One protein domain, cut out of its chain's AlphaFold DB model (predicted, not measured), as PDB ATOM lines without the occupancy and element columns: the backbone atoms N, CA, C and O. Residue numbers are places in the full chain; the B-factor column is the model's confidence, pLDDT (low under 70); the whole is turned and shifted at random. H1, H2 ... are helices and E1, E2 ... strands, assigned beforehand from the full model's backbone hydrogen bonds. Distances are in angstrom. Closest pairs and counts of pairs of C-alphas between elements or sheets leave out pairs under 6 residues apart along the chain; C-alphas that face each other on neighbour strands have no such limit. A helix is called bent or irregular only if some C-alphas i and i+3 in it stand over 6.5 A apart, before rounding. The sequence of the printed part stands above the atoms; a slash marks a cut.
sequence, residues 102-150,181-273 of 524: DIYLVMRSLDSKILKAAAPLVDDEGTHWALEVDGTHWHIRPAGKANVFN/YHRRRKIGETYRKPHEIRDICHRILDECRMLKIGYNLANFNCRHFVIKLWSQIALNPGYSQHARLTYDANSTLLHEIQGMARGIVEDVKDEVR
ATOM      1  N   ASP A 102     311.161 332.013 241.308       95.69
ATOM      2  CA  ASP A 102     312.472 332.477 240.856       95.69
ATOM      3  C   ASP A 102     313.595 331.986 241.785       95.69
ATOM      4  O   ASP A 102     313.478 332.017 243.013       95.69
ATOM      5  N   ILE A 103     314.728 331.604 241.193       95.81
ATOM      6  CA  ILE A 103     315.958 331.244 241.900       95.81
ATOM      7  C   ILE A 103     316.994 332.346 241.695       95.81
ATOM      8  O   ILE A 103     317.416 332.626 240.566       95.81
ATOM      9  N   TYR A 104     317.486 332.914 242.792       96.19
ATOM     10  CA  TYR A 104     318.562 333.898 242.784       96.19
ATOM     11  C   TYR A 104     319.825 333.343 243.451       96.19
ATOM     12  O   TYR A 104     319.779 332.738 244.520       96.19
ATOM     13  N   LEU A 105     320.979 333.584 242.833       96.31
ATOM     14  CA  LEU A 105     322.279 333.478 243.481       96.31
ATOM     15  C   LEU A 105     322.561 334.785 244.216       96.31
ATOM     16  O   LEU A 105     322.586 335.861 243.610       96.31
ATOM     17  N   VAL A 106     322.797 334.680 245.515       95.25
ATOM     18  CA  VAL A 106     323.081 335.808 246.392       95.25
ATOM     19  C   VAL A 106     324.527 335.705 246.860       95.25
ATOM     20  O   VAL A 106     324.894 334.757 247.552       95.25
ATOM     21  N   MET A 107     325.349 336.688 246.486       93.88
ATOM     22  CA  MET A 107     326.759 336.765 246.871       93.88
ATOM     23  C   MET A 107     326.970 337.919 247.851       93.88
ATOM     24  O   MET A 107     326.611 339.068 247.573       93.88
ATOM     25  N   ARG A 108     327.552 337.612 249.013       90.31
ATOM     26  CA  ARG A 108     327.892 338.599 250.049       90.31
ATOM     27  C   ARG A 108     329.401 338.621 250.257       90.31
ATOM     28  O   ARG A 108     329.985 337.569 250.484       90.31
ATOM     29  N   SER A 109     330.026 339.793 250.224       86.19
ATOM     30  CA  SER A 109     331.412 339.919 250.693       86.19
ATOM     31  C   SER A 109     331.426 339.720 252.205       86.19
ATOM     32  O   SER A 109     330.580 340.280 252.905       86.19
ATOM     33  N   LEU A 110     332.325 338.883 252.718       82.88
ATOM     34  CA  LEU A 110     332.474 338.712 254.158       82.88
ATOM     35  C   LEU A 110     333.586 339.626 254.674       82.88
ATOM     36  O   LEU A 110     334.751 339.480 254.318       82.88
ATOM     37  N   ASP A 111     333.251 340.501 255.624       80.31
ATOM     38  CA  ASP A 111     334.231 341.354 256.317       80.31
ATOM     39  C   ASP A 111     335.111 340.614 257.332       80.31
ATOM     40  O   ASP A 111     335.896 341.215 258.068       80.31
ATOM     41  N   SER A 112     335.035 339.285 257.360       80.50
ATOM     42  CA  SER A 112     335.890 338.480 258.219       80.50
ATOM     43  C   SER A 112     337.349 338.634 257.799       80.50
ATOM     44  O   SER A 112     337.745 338.196 256.721       80.50
ATOM     45  N   LYS A 113     338.172 339.188 258.697       81.75
ATOM     46  CA  LYS A 113     339.634 339.253 258.532       81.75
ATOM     47  C   LYS A 113     340.234 337.878 258.225       81.75
ATOM     48  O   LYS A 113     341.154 337.787 257.425       81.75
ATOM     49  N   ILE A 114     339.681 336.815 258.819       77.50
ATOM     50  CA  ILE A 114     340.125 335.433 258.595       77.50
ATOM     51  C   ILE A 114     339.827 335.002 257.158       77.50
ATOM     52  O   ILE A 114     340.683 334.414 256.512       77.50
ATOM     53  N   LEU A 115     338.642 335.326 256.633       73.69
ATOM     54  CA  LEU A 115     338.280 334.969 255.260       73.69
ATOM     55  C   LEU A 115     339.013 335.820 254.234       73.69
ATOM     56  O   LEU A 115     339.452 335.277 253.236       73.69
ATOM     57  N   LYS A 116     339.234 337.109 254.509       78.44
ATOM     58  CA  LYS A 116     340.083 337.964 253.666       78.44
ATOM     59  C   LYS A 116     341.536 337.475 253.637       78.44
ATOM     60  O   LYS A 116     342.174 337.553 252.597       78.44
ATOM     61  N   ALA A 117     342.047 336.936 254.747       79.75
ATOM     62  CA  ALA A 117     343.384 336.342 254.805       79.75
ATOM     63  C   ALA A 117     343.460 334.957 254.135       79.75
ATOM     64  O   ALA A 117     344.491 334.614 253.565       79.75
ATOM     65  N   ALA A 118     342.386 334.163 254.199       75.81
ATOM     66  CA  ALA A 118     342.327 332.830 253.602       75.81
ATOM     67  C   ALA A 118     341.959 332.845 252.110       75.81
ATOM     68  O   ALA A 118     342.379 331.950 251.387       75.81
ATOM     69  N   ALA A 119     341.214 333.849 251.646       74.81
ATOM     70  CA  ALA A 119     340.741 334.018 250.271       74.81
ATOM     71  C   ALA A 119     341.835 333.783 249.205       74.81
ATOM     72  O   ALA A 119     341.626 332.940 248.330       74.81
ATOM     73  N   PRO A 120     343.040 334.388 249.316       75.94
ATOM     74  CA  PRO A 120     344.125 334.147 248.363       75.94
ATOM     75  C   PRO A 120     344.654 332.706 248.357       75.94
ATOM     76  O   PRO A 120     345.224 332.272 247.364       75.94
ATOM     77  N   LEU A 121     344.501 331.961 249.459       73.00
ATOM     78  CA  LEU A 121     344.992 330.583 249.578       73.00
ATOM     79  C   LEU A 121     344.068 329.568 248.896       73.00
ATOM     80  O   LEU A 121     344.533 328.499 248.511       73.00
ATOM     81  N   VAL A 122     342.775 329.882 248.780       69.31
ATOM     82  CA  VAL A 122     341.747 329.001 248.195       69.31
ATOM     83  C   VAL A 122     341.191 329.516 246.865       69.31
ATOM     84  O   VAL A 122     340.205 328.969 246.378       69.31
ATOM     85  N   ASP A 123     341.809 330.545 246.275       69.88
ATOM     86  CA  ASP A 123     341.335 331.191 245.039       69.88
ATOM     87  C   ASP A 123     339.854 331.626 245.141       69.88
ATOM     88  O   ASP A 123     339.039 331.446 244.235       69.88
ATOM     89  N   ASP A 124     339.482 332.153 246.312       78.62
ATOM     90  CA  ASP A 124     338.139 332.655 246.602       78.62
ATOM     91  C   ASP A 124     338.197 334.181 246.724       78.62
ATOM     92  O   ASP A 124     339.104 334.734 247.339       78.62
ATOM     93  N   GLU A 125     337.197 334.885 246.198       79.31
ATOM     94  CA  GLU A 125     337.034 336.334 246.375       79.31
ATOM     95  C   GLU A 125     336.643 336.712 247.822       79.31
ATOM     96  O   GLU A 125     336.394 337.877 248.130       79.31
ATOM     97  N   GLY A 126     336.547 335.731 248.727       82.88
ATOM     98  CA  GLY A 126     336.054 335.923 250.088       82.88
ATOM     99  C   GLY A 126     334.540 336.134 250.113       82.88
ATOM    100  O   GLY A 126     334.015 336.825 250.993       82.88
ATOM    101  N   THR A 127     333.831 335.559 249.135       88.44
ATOM    102  CA  THR A 127     332.388 335.752 248.968       88.44
ATOM    103  C   THR A 127     331.596 334.590 249.558       88.44
ATOM    104  O   THR A 127     331.842 333.417 249.299       88.44
ATOM    105  N   HIS A 128     330.585 334.908 250.361       91.44
ATOM    106  CA  HIS A 128     329.593 333.952 250.822       91.44
ATOM    107  C   HIS A 128     328.504 333.776 249.777       91.44
ATOM    108  O   HIS A 128     327.880 334.754 249.364       91.44
ATOM    109  N   TRP A 129     328.251 332.529 249.395       94.88
ATOM    110  CA  TRP A 129     327.195 332.189 248.454       94.88
ATOM    111  C   TRP A 129     325.981 331.674 249.222       94.88
ATOM    112  O   TRP A 129     326.104 330.820 250.103       94.88
ATOM    113  N   ALA A 130     324.808 332.181 248.858       96.06
ATOM    114  CA  ALA A 130     323.517 331.671 249.287       96.06
ATOM    115  C   ALA A 130     322.595 331.530 248.074       96.06
ATOM    116  O   ALA A 130     322.665 332.317 247.126       96.06
ATOM    117  N   LEU A 131     321.728 330.523 248.109       96.38
ATOM    118  CA  LEU A 131     320.664 330.356 247.130       96.38
ATOM    119  C   LEU A 131     319.381 330.960 247.695       96.38
ATOM    120  O   LEU A 131     318.977 330.605 248.797       96.38
ATOM    121  N   GLU A 132     318.733 331.857 246.969       96.19
ATOM    122  CA  GLU A 132     317.438 332.419 247.342       96.19
ATOM    123  C   GLU A 132     316.344 331.832 246.454       96.19
ATOM    124  O   GLU A 132     316.417 331.947 245.233       96.19
ATOM    125  N   VAL A 133     315.334 331.217 247.071       95.31
ATOM    126  CA  VAL A 133     314.123 330.729 246.393       95.31
ATOM    127  C   VAL A 133     312.914 331.187 247.199       95.31
ATOM    128  O   VAL A 133     312.872 330.955 248.409       95.31
ATOM    129  N   ASP A 134     311.970 331.881 246.561       93.25
ATOM    130  CA  ASP A 134     310.792 332.485 247.216       93.25
ATOM    131  C   ASP A 134     311.142 333.332 248.454       93.25
ATOM    132  O   ASP A 134     310.552 333.208 249.534       93.25
ATOM    133  N   GLY A 135     312.194 334.147 248.331       93.12
ATOM    134  CA  GLY A 135     312.706 334.987 249.419       93.12
ATOM    135  C   GLY A 135     313.334 334.213 250.587       93.12
ATOM    136  O   GLY A 135     313.679 334.809 251.605       93.12
ATOM    137  N   THR A 136     313.491 332.890 250.479       93.56
ATOM    138  CA  THR A 136     314.149 332.058 251.495       93.56
ATOM    139  C   THR A 136     315.598 331.811 251.099       93.56
ATOM    140  O   THR A 136     315.861 331.287 250.020       93.56
ATOM    141  N   HIS A 137     316.540 332.179 251.972       94.00
ATOM    142  CA  HIS A 137     317.978 331.990 251.746       94.00
ATOM    143  C   HIS A 137     318.450 330.637 252.275       94.00
ATOM    144  O   HIS A 137     318.160 330.272 253.413       94.00
ATOM    145  N   TRP A 138     319.215 329.927 251.452       94.19
ATOM    146  CA  TRP A 138     319.783 328.616 251.731       94.19
ATOM    147  C   TRP A 138     321.307 328.682 251.618       94.19
ATOM    148  O   TRP A 138     321.861 328.879 250.534       94.19
ATOM    149  N   HIS A 139     321.996 328.498 252.742       93.69
ATOM    150  CA  HIS A 139     323.456 328.419 252.825       93.69
ATOM    151  C   HIS A 139     323.881 327.558 254.021       93.69
ATOM    152  O   HIS A 139     323.117 327.354 254.967       93.69
ATOM    153  N   ILE A 140     325.128 327.083 254.004       91.25
ATOM    154  CA  ILE A 140     325.731 326.347 255.127       91.25
ATOM    155  C   ILE A 140     326.695 327.226 255.924       91.25
ATOM    156  O   ILE A 140     327.343 328.125 255.381       91.25
ATOM    157  N   ARG A 141     326.800 326.949 257.227       84.19
ATOM    158  CA  ARG A 141     327.744 327.587 258.153       84.19
ATOM    159  C   ARG A 141     328.529 326.519 258.927       84.19
ATOM    160  O   ARG A 141     328.000 325.423 259.109       84.19
ATOM    161  N   PRO A 142     329.758 326.822 259.383       82.06
ATOM    162  CA  PRO A 142     330.514 325.929 260.253       82.06
ATOM    163  C   PRO A 142     329.733 325.609 261.533       82.06
ATOM    164  O   PRO A 142     329.103 326.496 262.117       82.06
ATOM    165  N   ALA A 143     329.819 324.358 261.988       63.97
ATOM    166  CA  ALA A 143     329.160 323.859 263.191       63.97
ATOM    167  C   ALA A 143     329.795 324.449 264.468       63.97
ATOM    168  O   ALA A 143     330.588 323.821 265.154       63.97
ATOM    169  N   GLY A 144     329.456 325.701 264.754       58.47
ATOM    170  CA  GLY A 144     329.655 326.376 266.043       58.47
ATOM    171  C   GLY A 144     328.477 327.291 266.400       58.47
ATOM    172  O   GLY A 144     328.376 327.771 267.523       58.47
ATOM    173  N   LYS A 145     327.569 327.521 265.441       50.19
ATOM    174  CA  LYS A 145     326.297 328.237 265.572       50.19
ATOM    175  C   LYS A 145     325.326 327.569 264.587       50.19
ATOM    176  O   LYS A 145     325.599 327.629 263.397       50.19
ATOM    177  N   ALA A 146     324.299 326.878 265.094       44.00
ATOM    178  CA  ALA A 146     323.204 326.170 264.400       44.00
ATOM    179  C   ALA A 146     323.321 325.980 262.863       44.00
ATOM    180  O   ALA A 146     323.282 326.930 262.079       44.00
ATOM    181  N   ASN A 147     323.406 324.718 262.436       53.81
ATOM    182  CA  ASN A 147     323.537 324.326 261.034       53.81
ATOM    183  C   ASN A 147     322.263 324.675 260.240       53.81
ATOM    184  O   ASN A 147     321.187 324.177 260.555       53.81
ATOM    185  N   VAL A 148     322.433 325.471 259.178       51.53
ATOM    186  CA  VAL A 148     321.404 325.993 258.251       51.53
ATOM    187  C   VAL A 148     320.538 327.102 258.853       51.53
ATOM    188  O   VAL A 148     319.649 326.875 259.667       51.53
ATOM    189  N   PHE A 149     320.779 328.335 258.407       50.53
ATOM    190  CA  PHE A 149     319.967 329.483 258.799       50.53
ATOM    191  C   PHE A 149     318.862 329.703 257.765       50.53
ATOM    192  O   PHE A 149     319.156 330.077 256.635       50.53
ATOM    193  N   ASN A 150     317.606 329.510 258.167       47.59
ATOM    194  CA  ASN A 150     316.458 330.096 257.482       47.59
ATOM    195  C   ASN A 150     316.173 331.455 258.148       47.59
ATOM    196  O   ASN A 150     315.866 331.461 259.343       47.59
ATOM    197  N   TYR A 181     324.051 343.258 250.111       55.75
ATOM    198  CA  TYR A 181     324.145 342.277 249.028       55.75
ATOM    199  C   TYR A 181     324.927 342.919 247.892       55.75
ATOM    200  O   TYR A 181     324.400 343.766 247.178       55.75
ATOM    201  N   HIS A 182     326.185 342.524 247.699       68.38
ATOM    202  CA  HIS A 182     326.975 343.095 246.608       68.38
ATOM    203  C   HIS A 182     326.510 342.610 245.233       68.38
ATOM    204  O   HIS A 182     326.735 343.297 244.239       68.38
ATOM    205  N   ARG A 183     325.857 341.439 245.151       90.50
ATOM    206  CA  ARG A 183     325.294 340.949 243.890       90.50
ATOM    207  C   ARG A 183     324.186 339.916 244.122       90.50
ATOM    208  O   ARG A 183     324.429 338.860 244.705       90.50
ATOM    209  N   ARG A 184     322.982 340.207 243.624       93.69
ATOM    210  CA  ARG A 184     321.860 339.260 243.490       93.69
ATOM    211  C   ARG A 184     321.659 338.997 242.001       93.69
ATOM    212  O   ARG A 184     321.464 339.942 241.243       93.69
ATOM    213  N   ARG A 185     321.750 337.740 241.563       94.88
ATOM    214  CA  ARG A 185     321.633 337.363 240.143       94.88
ATOM    215  C   ARG A 185     320.598 336.258 239.983       94.88
ATOM    216  O   ARG A 185     320.740 335.220 240.615       94.88
ATOM    217  N   LYS A 186     319.580 336.453 239.140       95.31
ATOM    218  CA  LYS A 186     318.636 335.380 238.782       95.31
ATOM    219  C   LYS A 186     319.397 334.303 238.002       95.31
ATOM    220  O   LYS A 186     320.072 334.625 237.025       95.31
ATOM    221  N   ILE A 187     319.335 333.056 238.463       95.75
ATOM    222  CA  ILE A 187     320.036 331.912 237.848       95.75
ATOM    223  C   ILE A 187     319.082 330.865 237.267       95.75
ATOM    224  O   ILE A 187     319.529 329.972 236.553       95.75
ATOM    225  N   GLY A 188     317.786 330.955 237.566       94.50
ATOM    226  CA  GLY A 188     316.776 330.050 237.030       94.50
ATOM    227  C   GLY A 188     315.426 330.219 237.712       94.50
ATOM    228  O   GLY A 188     315.210 331.175 238.453       94.50
ATOM    229  N   GLU A 189     314.542 329.266 237.460       95.44
ATOM    230  CA  GLU A 189     313.202 329.167 238.034       95.44
ATOM    231  C   GLU A 189     312.949 327.707 238.447       95.44
ATOM    232  O   GLU A 189     313.563 326.786 237.900       95.44
ATOM    233  N   THR A 190     312.082 327.475 239.430       94.88
ATOM    234  CA  THR A 190     311.729 326.138 239.921       94.88
ATOM    235  C   THR A 190     310.254 326.057 240.285       94.88
ATOM    236  O   THR A 190     309.708 326.963 240.896       94.88
ATOM    237  N   TYR A 191     309.613 324.934 239.971       94.44
ATOM    238  CA  TYR A 191     308.255 324.621 240.438       94.44
ATOM    239  C   TYR A 191     308.245 323.874 241.781       94.44
ATOM    240  O   TYR A 191     307.184 323.536 242.305       94.44
ATOM    241  N   ARG A 192     309.428 323.568 242.334       93.94
ATOM    242  CA  ARG A 192     309.548 322.850 243.606       93.94
ATOM    243  C   ARG A 192     309.063 323.714 244.754       93.94
ATOM    244  O   ARG A 192     309.545 324.827 244.953       93.94
ATOM    245  N   LYS A 193     308.184 323.143 245.571       94.06
ATOM    246  CA  LYS A 193     307.714 323.785 246.798       94.06
ATOM    247  C   LYS A 193     308.866 323.915 247.811       94.06
ATOM    248  O   LYS A 193     309.763 323.067 247.836       94.06
ATOM    249  N   PRO A 194     308.833 324.903 248.725       92.31
ATOM    250  CA  PRO A 194     309.909 325.123 249.697       92.31
ATOM    251  C   PRO A 194     310.267 323.914 250.584       92.31
ATOM    252  O   PRO A 194     311.408 323.803 251.032       92.31
ATOM    253  N   HIS A 195     309.322 323.006 250.857       94.19
ATOM    254  CA  HIS A 195     309.608 321.784 251.618       94.19
ATOM    255  C   HIS A 195     310.429 320.770 250.807       94.19
ATOM    256  O   HIS A 195     311.356 320.191 251.353       94.19
ATOM    257  N   GLU A 196     310.202 320.637 249.497       94.81
ATOM    258  CA  GLU A 196     311.022 319.757 248.653       94.81
ATOM    259  C   GLU A 196     312.471 320.248 248.570       94.81
ATOM    260  O   GLU A 196     313.413 319.457 248.589       94.81
ATOM    261  N   ILE A 197     312.662 321.571 248.504       94.94
ATOM    262  CA  ILE A 197     313.994 322.190 248.542       94.94
ATOM    263  C   ILE A 197     314.667 321.903 249.886       94.94
ATOM    264  O   ILE A 197     315.859 321.593 249.925       94.94
ATOM    265  N   ARG A 198     313.906 321.937 250.988       94.50
ATOM    266  CA  ARG A 198     314.394 321.540 252.314       94.50
ATOM    267  C   ARG A 198     314.856 320.085 252.330       94.50
ATOM    268  O   ARG A 198     315.929 319.807 252.858       94.50
ATOM    269  N   ASP A 199     314.100 319.183 251.717       94.69
ATOM    270  CA  ASP A 199     314.453 317.764 251.658       94.69
ATOM    271  C   ASP A 199     315.713 317.530 250.816       94.69
ATOM    272  O   ASP A 199     316.571 316.734 251.195       94.69
ATOM    273  N   ILE A 200     315.881 318.263 249.706       95.25
ATOM    274  CA  ILE A 200     317.130 318.263 248.924       95.25
ATOM    275  C   ILE A 200     318.300 318.745 249.792       95.25
ATOM    276  O   ILE A 200     319.351 318.104 249.812       95.25
ATOM    277  N   CYS A 201     318.124 319.842 250.537       94.75
ATOM    278  CA  CYS A 201     319.139 320.347 251.459       94.75
ATOM    279  C   CYS A 201     319.527 319.296 252.507       94.75
ATOM    280  O   CYS A 201     320.718 319.084 252.735       94.75
ATOM    281  N   HIS A 202     318.552 318.616 253.120       93.38
ATOM    282  CA  HIS A 202     318.817 317.558 254.095       93.38
ATOM    283  C   HIS A 202     319.582 316.388 253.477       93.38
ATOM    284  O   HIS A 202     320.600 315.995 254.038       93.38
ATOM    285  N   ARG A 203     319.198 315.921 252.280       94.56
ATOM    286  CA  ARG A 203     319.944 314.866 251.571       94.56
ATOM    287  C   ARG A 203     321.395 315.255 251.301       94.56
ATOM    288  O   ARG A 203     322.295 314.465 251.563       94.56
ATOM    289  N   ILE A 204     321.645 316.487 250.849       93.19
ATOM    290  CA  ILE A 204     323.013 316.979 250.625       93.19
ATOM    291  C   ILE A 204     323.812 316.982 251.934       93.19
ATOM    292  O   ILE A 204     324.977 316.584 251.942       93.19
ATOM    293  N   LEU A 205     323.210 317.424 253.039       90.38
ATOM    294  CA  LEU A 205     323.873 317.456 254.343       90.38
ATOM    295  C   LEU A 205     324.141 316.055 254.895       90.38
ATOM    296  O   LEU A 205     325.213 315.824 255.454       90.38
ATOM    297  N   ASP A 206     323.209 315.124 254.711       91.00
ATOM    298  CA  ASP A 206     323.371 313.737 255.129       91.00
ATOM    299  C   ASP A 206     324.453 313.033 254.307       91.00
ATOM    300  O   ASP A 206     325.305 312.371 254.891       91.00
ATOM    301  N   GLU A 207     324.532 313.259 252.992       89.50
ATOM    302  CA  GLU A 207     325.653 312.782 252.167       89.50
ATOM    303  C   GLU A 207     327.003 313.295 252.690       89.50
ATOM    304  O   GLU A 207     327.969 312.539 252.798       89.50
ATOM    305  N   CYS A 208     327.080 314.572 253.072       84.75
ATOM    306  CA  CYS A 208     328.320 315.147 253.597       84.75
ATOM    307  C   CYS A 208     328.670 314.582 254.978       84.75
ATOM    308  O   CYS A 208     329.839 314.305 255.253       84.75
ATOM    309  N   ARG A 209     327.659 314.327 255.820       85.50
ATOM    310  CA  ARG A 209     327.825 313.646 257.110       85.50
ATOM    311  C   ARG A 209     328.315 312.209 256.919       85.50
ATOM    312  O   ARG A 209     329.249 311.803 257.608       85.50
ATOM    313  N   MET A 210     327.738 311.470 255.973       79.88
ATOM    314  CA  MET A 210     328.123 310.092 255.652       79.88
ATOM    315  C   MET A 210     329.570 310.001 255.168       79.88
ATOM    316  O   MET A 210     330.304 309.102 255.572       79.88
ATOM    317  N   LEU A 211     330.017 310.977 254.378       82.56
ATOM    318  CA  LEU A 211     331.400 311.063 253.911       82.56
ATOM    319  C   LEU A 211     332.375 311.605 254.975       82.56
ATOM    320  O   LEU A 211     333.571 311.714 254.708       82.56
ATOM    321  N   LYS A 212     331.888 311.945 256.180       84.50
ATOM    322  CA  LYS A 212     332.646 312.639 257.240       84.50
ATOM    323  C   LYS A 212     333.332 313.914 256.730       84.50
ATOM    324  O   LYS A 212     334.381 314.313 257.238       84.50
ATOM    325  N   ILE A 213     332.729 314.560 255.734       83.06
ATOM    326  CA  ILE A 213     333.202 315.823 255.184       83.06
ATOM    327  C   ILE A 213     332.637 316.919 256.085       83.06
ATOM    328  O   ILE A 213     331.477 317.316 255.978       83.06
ATOM    329  N   GLY A 214     333.455 317.368 257.036       83.44
ATOM    330  CA  GLY A 214     333.156 318.572 257.804       83.44
ATOM    331  C   GLY A 214     333.155 319.806 256.901       83.44
ATOM    332  O   GLY A 214     333.708 319.788 255.802       83.44
ATOM    333  N   TYR A 215     332.565 320.902 257.383       84.94
ATOM    334  CA  TYR A 215     332.730 322.197 256.725       84.94
ATOM    335  C   TYR A 215     334.228 322.505 256.610       84.94
ATOM    336  O   TYR A 215     334.920 322.616 257.622       84.94
ATOM    337  N   ASN A 216     334.716 322.642 255.382       85.06
ATOM    338  CA  ASN A 216     336.110 322.938 255.085       85.06
ATOM    339  C   ASN A 216     336.142 324.049 254.038       85.06
ATOM    340  O   ASN A 216     335.469 323.946 253.014       85.06
ATOM    341  N   LEU A 217     336.926 325.097 254.295       79.25
ATOM    342  CA  LEU A 217     337.097 326.214 253.367       79.25
ATOM    343  C   LEU A 217     337.532 325.767 251.968       79.25
ATOM    344  O   LEU A 217     337.081 326.372 251.001       79.25
ATOM    345  N   ALA A 218     338.342 324.709 251.871       76.38
ATOM    346  CA  ALA A 218     338.811 324.171 250.599       76.38
ATOM    347  C   ALA A 218     337.762 323.262 249.933       76.38
ATOM    348  O   ALA A 218     337.323 323.540 248.822       76.38
ATOM    349  N   ASN A 219     337.308 322.216 250.635       77.62
ATOM    350  CA  ASN A 219     336.625 321.083 249.986       77.62
ATOM    351  C   ASN A 219     335.097 321.071 250.164       77.62
ATOM    352  O   ASN A 219     334.388 320.390 249.426       77.62
ATOM    353  N   PHE A 220     334.563 321.770 251.172       87.31
ATOM    354  CA  PHE A 220     333.121 321.799 251.431       87.31
ATOM    355  C   PHE A 220     332.700 323.093 252.123       87.31
ATOM    356  O   PHE A 220     332.363 323.141 253.310       87.31
ATOM    357  N   ASN A 221     332.768 324.169 251.348       91.06
ATOM    358  CA  ASN A 221     332.386 325.509 251.762       91.06
ATOM    359  C   ASN A 221     330.965 325.860 251.271       91.06
ATOM    360  O   ASN A 221     330.275 325.071 250.622       91.06
ATOM    361  N   CYS A 222     330.505 327.074 251.577       92.50
ATOM    362  CA  CYS A 222     329.172 327.536 251.173       92.50
ATOM    363  C   CYS A 222     328.940 327.517 249.651       92.50
ATOM    364  O   CYS A 222     327.835 327.206 249.211       92.50
ATOM    365  N   ARG A 223     329.984 327.762 248.852       92.62
ATOM    366  CA  ARG A 223     329.936 327.738 247.387       92.62
ATOM    367  C   ARG A 223     329.636 326.339 246.861       92.62
ATOM    368  O   ARG A 223     328.725 326.174 246.056       92.62
ATOM    369  N   HIS A 224     330.337 325.332 247.380       92.12
ATOM    370  CA  HIS A 224     330.109 323.927 247.033       92.12
ATOM    371  C   HIS A 224     328.670 323.498 247.308       92.12
ATOM    372  O   HIS A 224     328.022 322.885 246.459       92.12
ATOM    373  N   PHE A 225     328.157 323.855 248.487       95.12
ATOM    374  CA  PHE A 225     326.785 323.546 248.863       95.12
ATOM    375  C   PHE A 225     325.771 324.197 247.922       95.12
ATOM    376  O   PHE A 225     324.869 323.513 247.451       95.12
ATOM    377  N   VAL A 226     325.934 325.488 247.607       95.31
ATOM    378  CA  VAL A 226     325.024 326.210 246.704       95.31
ATOM    379  C   VAL A 226     325.046 325.618 245.298       95.31
ATOM    380  O   VAL A 226     323.982 325.417 244.720       95.31
ATOM    381  N   ILE A 227     326.222 325.275 244.764       94.12
ATOM    382  CA  ILE A 227     326.346 324.636 243.445       94.12
ATOM    383  C   ILE A 227     325.641 323.275 243.439       94.12
ATOM    384  O   ILE A 227     324.858 322.986 242.532       94.12
ATOM    385  N   LYS A 228     325.865 322.451 244.471       94.56
ATOM    386  CA  LYS A 228     325.239 321.129 244.583       94.56
ATOM    387  C   LYS A 228     323.721 321.237 244.745       94.56
ATOM    388  O   LYS A 228     322.989 320.545 244.039       94.56
ATOM    389  N   LEU A 229     323.248 322.147 245.593       95.19
ATOM    390  CA  LEU A 229     321.825 322.424 245.791       95.19
ATOM    391  C   LEU A 229     321.162 322.898 244.496       95.19
ATOM    392  O   LEU A 229     320.143 322.343 244.094       95.19
ATOM    393  N   TRP A 230     321.767 323.867 243.808       95.25
ATOM    394  CA  TRP A 230     321.261 324.361 242.532       95.25
ATOM    395  C   TRP A 230     321.198 323.253 241.479       95.25
ATOM    396  O   TRP A 230     320.170 323.104 240.828       95.25
ATOM    397  N   SER A 231     322.237 322.415 241.366       93.75
ATOM    398  CA  SER A 231     322.238 321.296 240.415       93.75
ATOM    399  C   SER A 231     321.087 320.312 240.665       93.75
ATOM    400  O   SER A 231     320.438 319.883 239.720       93.75
ATOM    401  N   GLN A 232     320.762 320.019 241.929       94.25
ATOM    402  CA  GLN A 232     319.669 319.114 242.301       94.25
ATOM    403  C   GLN A 232     318.280 319.736 242.088       94.25
ATOM    404  O   GLN A 232     317.321 319.034 241.764       94.25
ATOM    405  N   ILE A 233     318.160 321.057 242.243       93.62
ATOM    406  CA  ILE A 233     316.926 321.783 241.922       93.62
ATOM    407  C   ILE A 233     316.726 321.833 240.398       93.62
ATOM    408  O   ILE A 233     315.618 321.580 239.928       93.62
ATOM    409  N   ALA A 234     317.794 322.097 239.636       88.75
ATOM    410  CA  ALA A 234     317.755 322.287 238.186       88.75
ATOM    411  C   ALA A 234     317.625 320.979 237.380       88.75
ATOM    412  O   ALA A 234     316.965 320.968 236.344       88.75
ATOM    413  N   LEU A 235     318.232 319.872 237.826       81.62
ATOM    414  CA  LEU A 235     318.309 318.607 237.071       81.62
ATOM    415  C   LEU A 235     317.049 317.729 237.167       81.62
ATOM    416  O   LEU A 235     317.136 316.506 237.086       81.62
ATOM    417  N   ASN A 236     315.861 318.311 237.321       67.31
ATOM    418  CA  ASN A 236     314.645 317.512 237.444       67.31
ATOM    419  C   ASN A 236     314.296 316.825 236.096       67.31
ATOM    420  O   ASN A 236     314.029 317.526 235.113       67.31
ATOM    421  N   PRO A 237     314.272 315.477 236.018       54.47
ATOM    422  CA  PRO A 237     314.117 314.747 234.755       54.47
ATOM    423  C   PRO A 237     312.777 314.993 234.045       54.47
ATOM    424  O   PRO A 237     312.707 314.865 232.826       54.47
ATOM    425  N   GLY A 238     311.738 315.421 234.772       56.75
ATOM    426  CA  GLY A 238     310.405 315.671 234.208       56.75
ATOM    427  C   GLY A 238     310.247 316.969 233.400       56.75
ATOM    428  O   GLY A 238     309.246 317.115 232.713       56.75
ATOM    429  N   TYR A 239     311.204 317.907 233.450       53.22
ATOM    430  CA  TYR A 239     311.041 319.260 232.872       53.22
ATOM    431  C   TYR A 239     312.226 319.723 232.005       53.22
ATOM    432  O   TYR A 239     312.399 320.914 231.730       53.22
ATOM    433  N   SER A 240     313.041 318.776 231.529       47.19
ATOM    434  CA  SER A 240     314.322 319.042 230.854       47.19
ATOM    435  C   SER A 240     314.238 319.887 229.570       47.19
ATOM    436  O   SER A 240     315.269 320.384 229.122       47.19
ATOM    437  N   GLN A 241     313.057 320.095 228.979       45.81
ATOM    438  CA  GLN A 241     312.912 320.906 227.764       45.81
ATOM    439  C   GLN A 241     312.880 322.419 228.033       45.81
ATOM    440  O   GLN A 241     313.454 323.168 227.248       45.81
ATOM    441  N   HIS A 242     312.291 322.887 229.140       43.38
ATOM    442  CA  HIS A 242     312.200 324.332 229.414       43.38
ATOM    443  C   HIS A 242     313.466 324.885 230.081       43.38
ATOM    444  O   HIS A 242     313.942 325.954 229.708       43.38
ATOM    445  N   ALA A 243     314.092 324.101 230.969       45.31
ATOM    446  CA  ALA A 243     315.396 324.444 231.536       45.31
ATOM    447  C   ALA A 243     316.477 324.596 230.447       45.31
ATOM    448  O   ALA A 243     317.345 325.454 230.573       45.31
ATOM    449  N   ARG A 244     316.403 323.832 229.342       43.47
ATOM    450  CA  ARG A 244     317.345 323.926 228.206       43.47
ATOM    451  C   ARG A 244     317.368 325.300 227.530       43.47
ATOM    452  O   ARG A 244     318.442 325.742 227.145       43.47
ATOM    453  N   LEU A 245     316.226 325.981 227.419       40.78
ATOM    454  CA  LEU A 245     316.140 327.277 226.730       40.78
ATOM    455  C   LEU A 245     316.738 328.424 227.560       40.78
ATOM    456  O   LEU A 245     317.328 329.346 227.007       40.78
ATOM    457  N   THR A 246     316.662 328.347 228.891       46.97
ATOM    458  CA  THR A 246     317.364 329.284 229.790       46.97
ATOM    459  C   THR A 246     318.844 328.916 229.981       46.97
ATOM    460  O   THR A 246     319.651 329.788 230.305       46.97
ATOM    461  N   TYR A 247     319.209 327.647 229.751       39.81
ATOM    462  CA  TYR A 247     320.579 327.118 229.846       39.81
ATOM    463  C   TYR A 247     321.540 327.733 228.812       39.81
ATOM    464  O   TYR A 247     322.695 327.986 229.153       39.81
ATOM    465  N   ASP A 248     321.075 328.024 227.593       42.09
ATOM    466  CA  ASP A 248     321.911 328.624 226.536       42.09
ATOM    467  C   ASP A 248     322.217 330.116 226.776       42.09
ATOM    468  O   ASP A 248     323.257 330.619 226.354       42.09
ATOM    469  N   ALA A 249     321.365 330.832 227.517       40.31
ATOM    470  CA  ALA A 249     321.493 332.280 227.707       40.31
ATOM    471  C   ALA A 249     322.545 332.703 228.762       40.31
ATOM    472  O   ALA A 249     322.896 333.879 228.837       40.31
ATOM    473  N   ASN A 250     323.067 331.781 229.583       45.72
ATOM    474  CA  ASN A 250     323.984 332.079 230.702       45.72
ATOM    475  C   ASN A 250     325.299 331.261 230.655       45.72
ATOM    476  O   ASN A 250     325.818 330.822 231.687       45.72
ATOM    477  N   SER A 251     325.863 331.075 229.460       42.41
ATOM    478  CA  SER A 251     327.027 330.207 229.201       42.41
ATOM    479  C   SER A 251     328.291 330.548 230.011       42.41
ATOM    480  O   SER A 251     328.994 329.635 230.440       42.41
ATOM    481  N   THR A 252     328.568 331.822 230.305       47.16
ATOM    482  CA  THR A 252     329.793 332.238 231.021       47.16
ATOM    483  C   THR A 252     329.806 331.806 232.490       47.16
ATOM    484  O   THR A 252     330.782 331.228 232.960       47.16
ATOM    485  N   LEU A 253     328.699 332.020 233.213       51.47
ATOM    486  CA  LEU A 253     328.584 331.628 234.625       51.47
ATOM    487  C   LEU A 253     328.535 330.104 234.760       51.47
ATOM    488  O   LEU A 253     329.076 329.542 235.705       51.47
ATOM    489  N   LEU A 254     327.903 329.430 233.800       53.34
ATOM    490  CA  LEU A 254     327.868 327.978 233.765       53.34
ATOM    491  C   LEU A 254     329.261 327.395 233.497       53.34
ATOM    492  O   LEU A 254     329.628 326.427 234.149       53.34
ATOM    493  N   HIS A 255     330.060 328.002 232.616       51.66
ATOM    494  CA  HIS A 255     331.460 327.621 232.409       51.66
ATOM    495  C   HIS A 255     332.309 327.811 233.667       51.66
ATOM    496  O   HIS A 255     333.118 326.940 233.987       51.66
ATOM    497  N   GLU A 256     332.095 328.899 234.410       52.78
ATOM    498  CA  GLU A 256     332.735 329.125 235.707       52.78
ATOM    499  C   GLU A 256     332.294 328.067 236.732       52.78
ATOM    500  O   GLU A 256     333.132 327.369 237.302       52.78
ATOM    501  N   ILE A 257     330.984 327.870 236.923       49.66
ATOM    502  CA  ILE A 257     330.416 326.890 237.865       49.66
ATOM    503  C   ILE A 257     330.840 325.457 237.509       49.66
ATOM    504  O   ILE A 257     331.197 324.692 238.400       49.66
ATOM    505  N   GLN A 258     330.854 325.086 236.228       47.12
ATOM    506  CA  GLN A 258     331.273 323.761 235.758       47.12
ATOM    507  C   GLN A 258     332.793 323.572 235.769       47.12
ATOM    508  O   GLN A 258     333.254 322.442 235.940       47.12
ATOM    509  N   GLY A 259     333.574 324.633 235.560       48.31
ATOM    510  CA  GLY A 259     335.027 324.612 235.727       48.31
ATOM    511  C   GLY A 259     335.401 324.361 237.186       48.31
ATOM    512  O   GLY A 259     336.225 323.498 237.478       48.31
ATOM    513  N   MET A 260     334.699 325.025 238.103       44.97
ATOM    514  CA  MET A 260     334.880 324.846 239.541       44.97
ATOM    515  C   MET A 260     334.377 323.498 240.039       44.97
ATOM    516  O   MET A 260     335.116 322.797 240.719       44.97
ATOM    517  N   ALA A 261     333.169 323.080 239.648       40.75
ATOM    518  CA  ALA A 261     332.645 321.760 239.998       40.75
ATOM    519  C   ALA A 261     333.579 320.629 239.531       40.75
ATOM    520  O   ALA A 261     333.704 319.620 240.221       40.75
ATOM    521  N   ARG A 262     334.283 320.804 238.401       45.06
ATOM    522  CA  ARG A 262     335.300 319.853 237.928       45.06
ATOM    523  C   ARG A 262     336.579 319.852 238.768       45.06
ATOM    524  O   ARG A 262     337.065 318.766 239.057       45.06
ATOM    525  N   GLY A 263     337.099 321.012 239.175       39.38
ATOM    526  CA  GLY A 263     338.268 321.082 240.069       39.38
ATOM    527  C   GLY A 263     338.000 320.404 241.416       39.38
ATOM    528  O   GLY A 263     338.746 319.535 241.850       39.38
ATOM    529  N   ILE A 264     336.831 320.687 241.983       44.44
ATOM    530  CA  ILE A 264     336.356 320.161 243.266       44.44
ATOM    531  C   ILE A 264     336.231 318.631 243.269       44.44
ATOM    532  O   ILE A 264     336.613 317.962 244.230       44.44
ATOM    533  N   VAL A 265     335.671 318.056 242.200       40.09
ATOM    534  CA  VAL A 265     335.502 316.598 242.080       40.09
ATOM    535  C   VAL A 265     336.854 315.883 242.008       40.09
ATOM    536  O   VAL A 265     336.967 314.758 242.497       40.09
ATOM    537  N   GLU A 266     337.879 316.514 241.433       44.28
ATOM    538  CA  GLU A 266     339.227 315.945 241.382       44.28
ATOM    539  C   GLU A 266     339.972 316.113 242.722       44.28
ATOM    540  O   GLU A 266     340.569 315.143 243.187       44.28
ATOM    541  N   ASP A 267     339.814 317.238 243.428       41.50
ATOM    542  CA  ASP A 267     340.432 317.461 244.748       41.50
ATOM    543  C   ASP A 267     339.879 316.513 245.836       41.50
ATOM    544  O   ASP A 267     340.635 315.899 246.595       41.50
ATOM    545  N   VAL A 268     338.556 316.294 245.870       40.84
ATOM    546  CA  VAL A 268     337.916 315.320 246.784       40.84
ATOM    547  C   VAL A 268     338.383 313.887 246.492       40.84
ATOM    548  O   VAL A 268     338.519 313.054 247.389       40.84
ATOM    549  N   LYS A 269     338.647 313.581 245.222       43.53
ATOM    550  CA  LYS A 269     339.051 312.252 244.752       43.53
ATOM    551  C   LYS A 269     340.521 311.950 245.044       43.53
ATOM    552  O   LYS A 269     340.848 310.784 245.293       43.53
ATOM    553  N   ASP A 270     341.379 312.965 245.072       41.09
ATOM    554  CA  ASP A 270     342.784 312.825 245.455       41.09
ATOM    555  C   ASP A 270     342.957 312.691 246.979       41.09
ATOM    556  O   ASP A 270     343.754 311.865 247.431       41.09
ATOM    557  N   GLU A 271     342.124 313.355 247.794       44.56
ATOM    558  CA  GLU A 271     342.138 313.166 249.255       44.56
ATOM    559  C   GLU A 271     341.640 311.769 249.681       44.56
ATOM    560  O   GLU A 271     342.216 311.136 250.573       44.56
ATOM    561  N   VAL A 272     340.615 311.227 249.009       43.75
ATOM    562  CA  VAL A 272     340.127 309.856 249.269       43.75
ATOM    563  C   VAL A 272     341.177 308.801 248.886       43.75
ATOM    564  O   VAL A 272     341.273 307.765 249.544       43.75
ATOM    565  N   ARG A 273     342.023 309.066 247.880       46.81
ATOM    566  CA  ARG A 273     343.147 308.183 247.518       46.81
ATOM    567  C   ARG A 273     344.321 308.254 248.493       46.81
ATOM    568  O   ARG A 273     344.999 307.245 248.671       46.81
TER     569      ARG A 273
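What this domain is: This is residues 102 to 150 and 181 to 273 of the 524 residues of an uncharacterized protein of Coprinopsis cinerea (strain Okayama-7 / 130 / ATCC MYA-4618 / FGSC 9003) (UniProt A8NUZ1). A twisted antiparallel sheet of four strands has helix H3 packed along one face, near the middle of the domain, with H2 crossing H3 steeply. The long, bent helix H4 passes the other side of H3, and short H1 sits at one end of the sheet. The printed part has 142 residues, in the order E1 H1 E2 E3 E4 H2 H3 H4, class mixed. It is compact, with a radius of gyration of the C-alphas of 15.3 A and spans of 41 by 33 by 32 A.

How they stand to each other: The sheet runs E3, residues 136 to 138, E2, 127 to 133, E1, 102 to 109, and E4, 183 to 190. E2 and E3 form a hairpin, with N 138 and O 131 2.8 A apart; N 106 and O 130 of E1 and E2 are 2.9 A apart, N 105 and O 185 of E1 and E4 2.8 A. H3, residues 222 to 234, makes two layers with the sheet, at a height of 8.6 A; its closest C-alphas to E2 are Arg 223 and Trp 129, 5.3 A. H2, residues 194 to 210, touches H3 with residues 197 to 204 alone, Cys 201 and Leu 229 closest by C-alphas at 6.6 A, a steep tilt of 53 degrees. H4, residues 237 to 273, assigned as one helix by hydrogen bonds, is bent: C-alphas 249 and 252 are 8.9 A apart between arms H4a, 237 to 249, and H4b, 252 to 273. H4b only just touches H3, with 3 pairs of C-alphas within 8 A, Ile 227 and Ile 257 closest at 7.3 A. H1, residues 113 to 121, H2 and H4a only graze the sheet. Every O i to N i+4 pair is within hydrogen-bond range in H2, H3 and H4b, 3 of 5 in H1, and 1 of 9 in H4a, beside 5 of 10 O i to N i+3 pairs.

Where its parts are: E1 begins at C-alpha 102 (312.472, 332.477, 240.856) and spans 22.6 A; H2 spans 24.4 A, H3 18.1 A. H4b spans 32.1 A, ending at C-alpha 273 (343.147, 308.183, 247.518).

The domain as a whole: The farthest C-alphas, Lys 113 and Gly 238, are 44.7 A apart. Residues 151 to 180 are not printed, a gap of 16.7 A between C-alphas 150 and 181. The link from H2 to H3 is long, 11 residues. Mean pLDDT of the printed part is 75.0; 50 residues are under 70, among them 236 to 273.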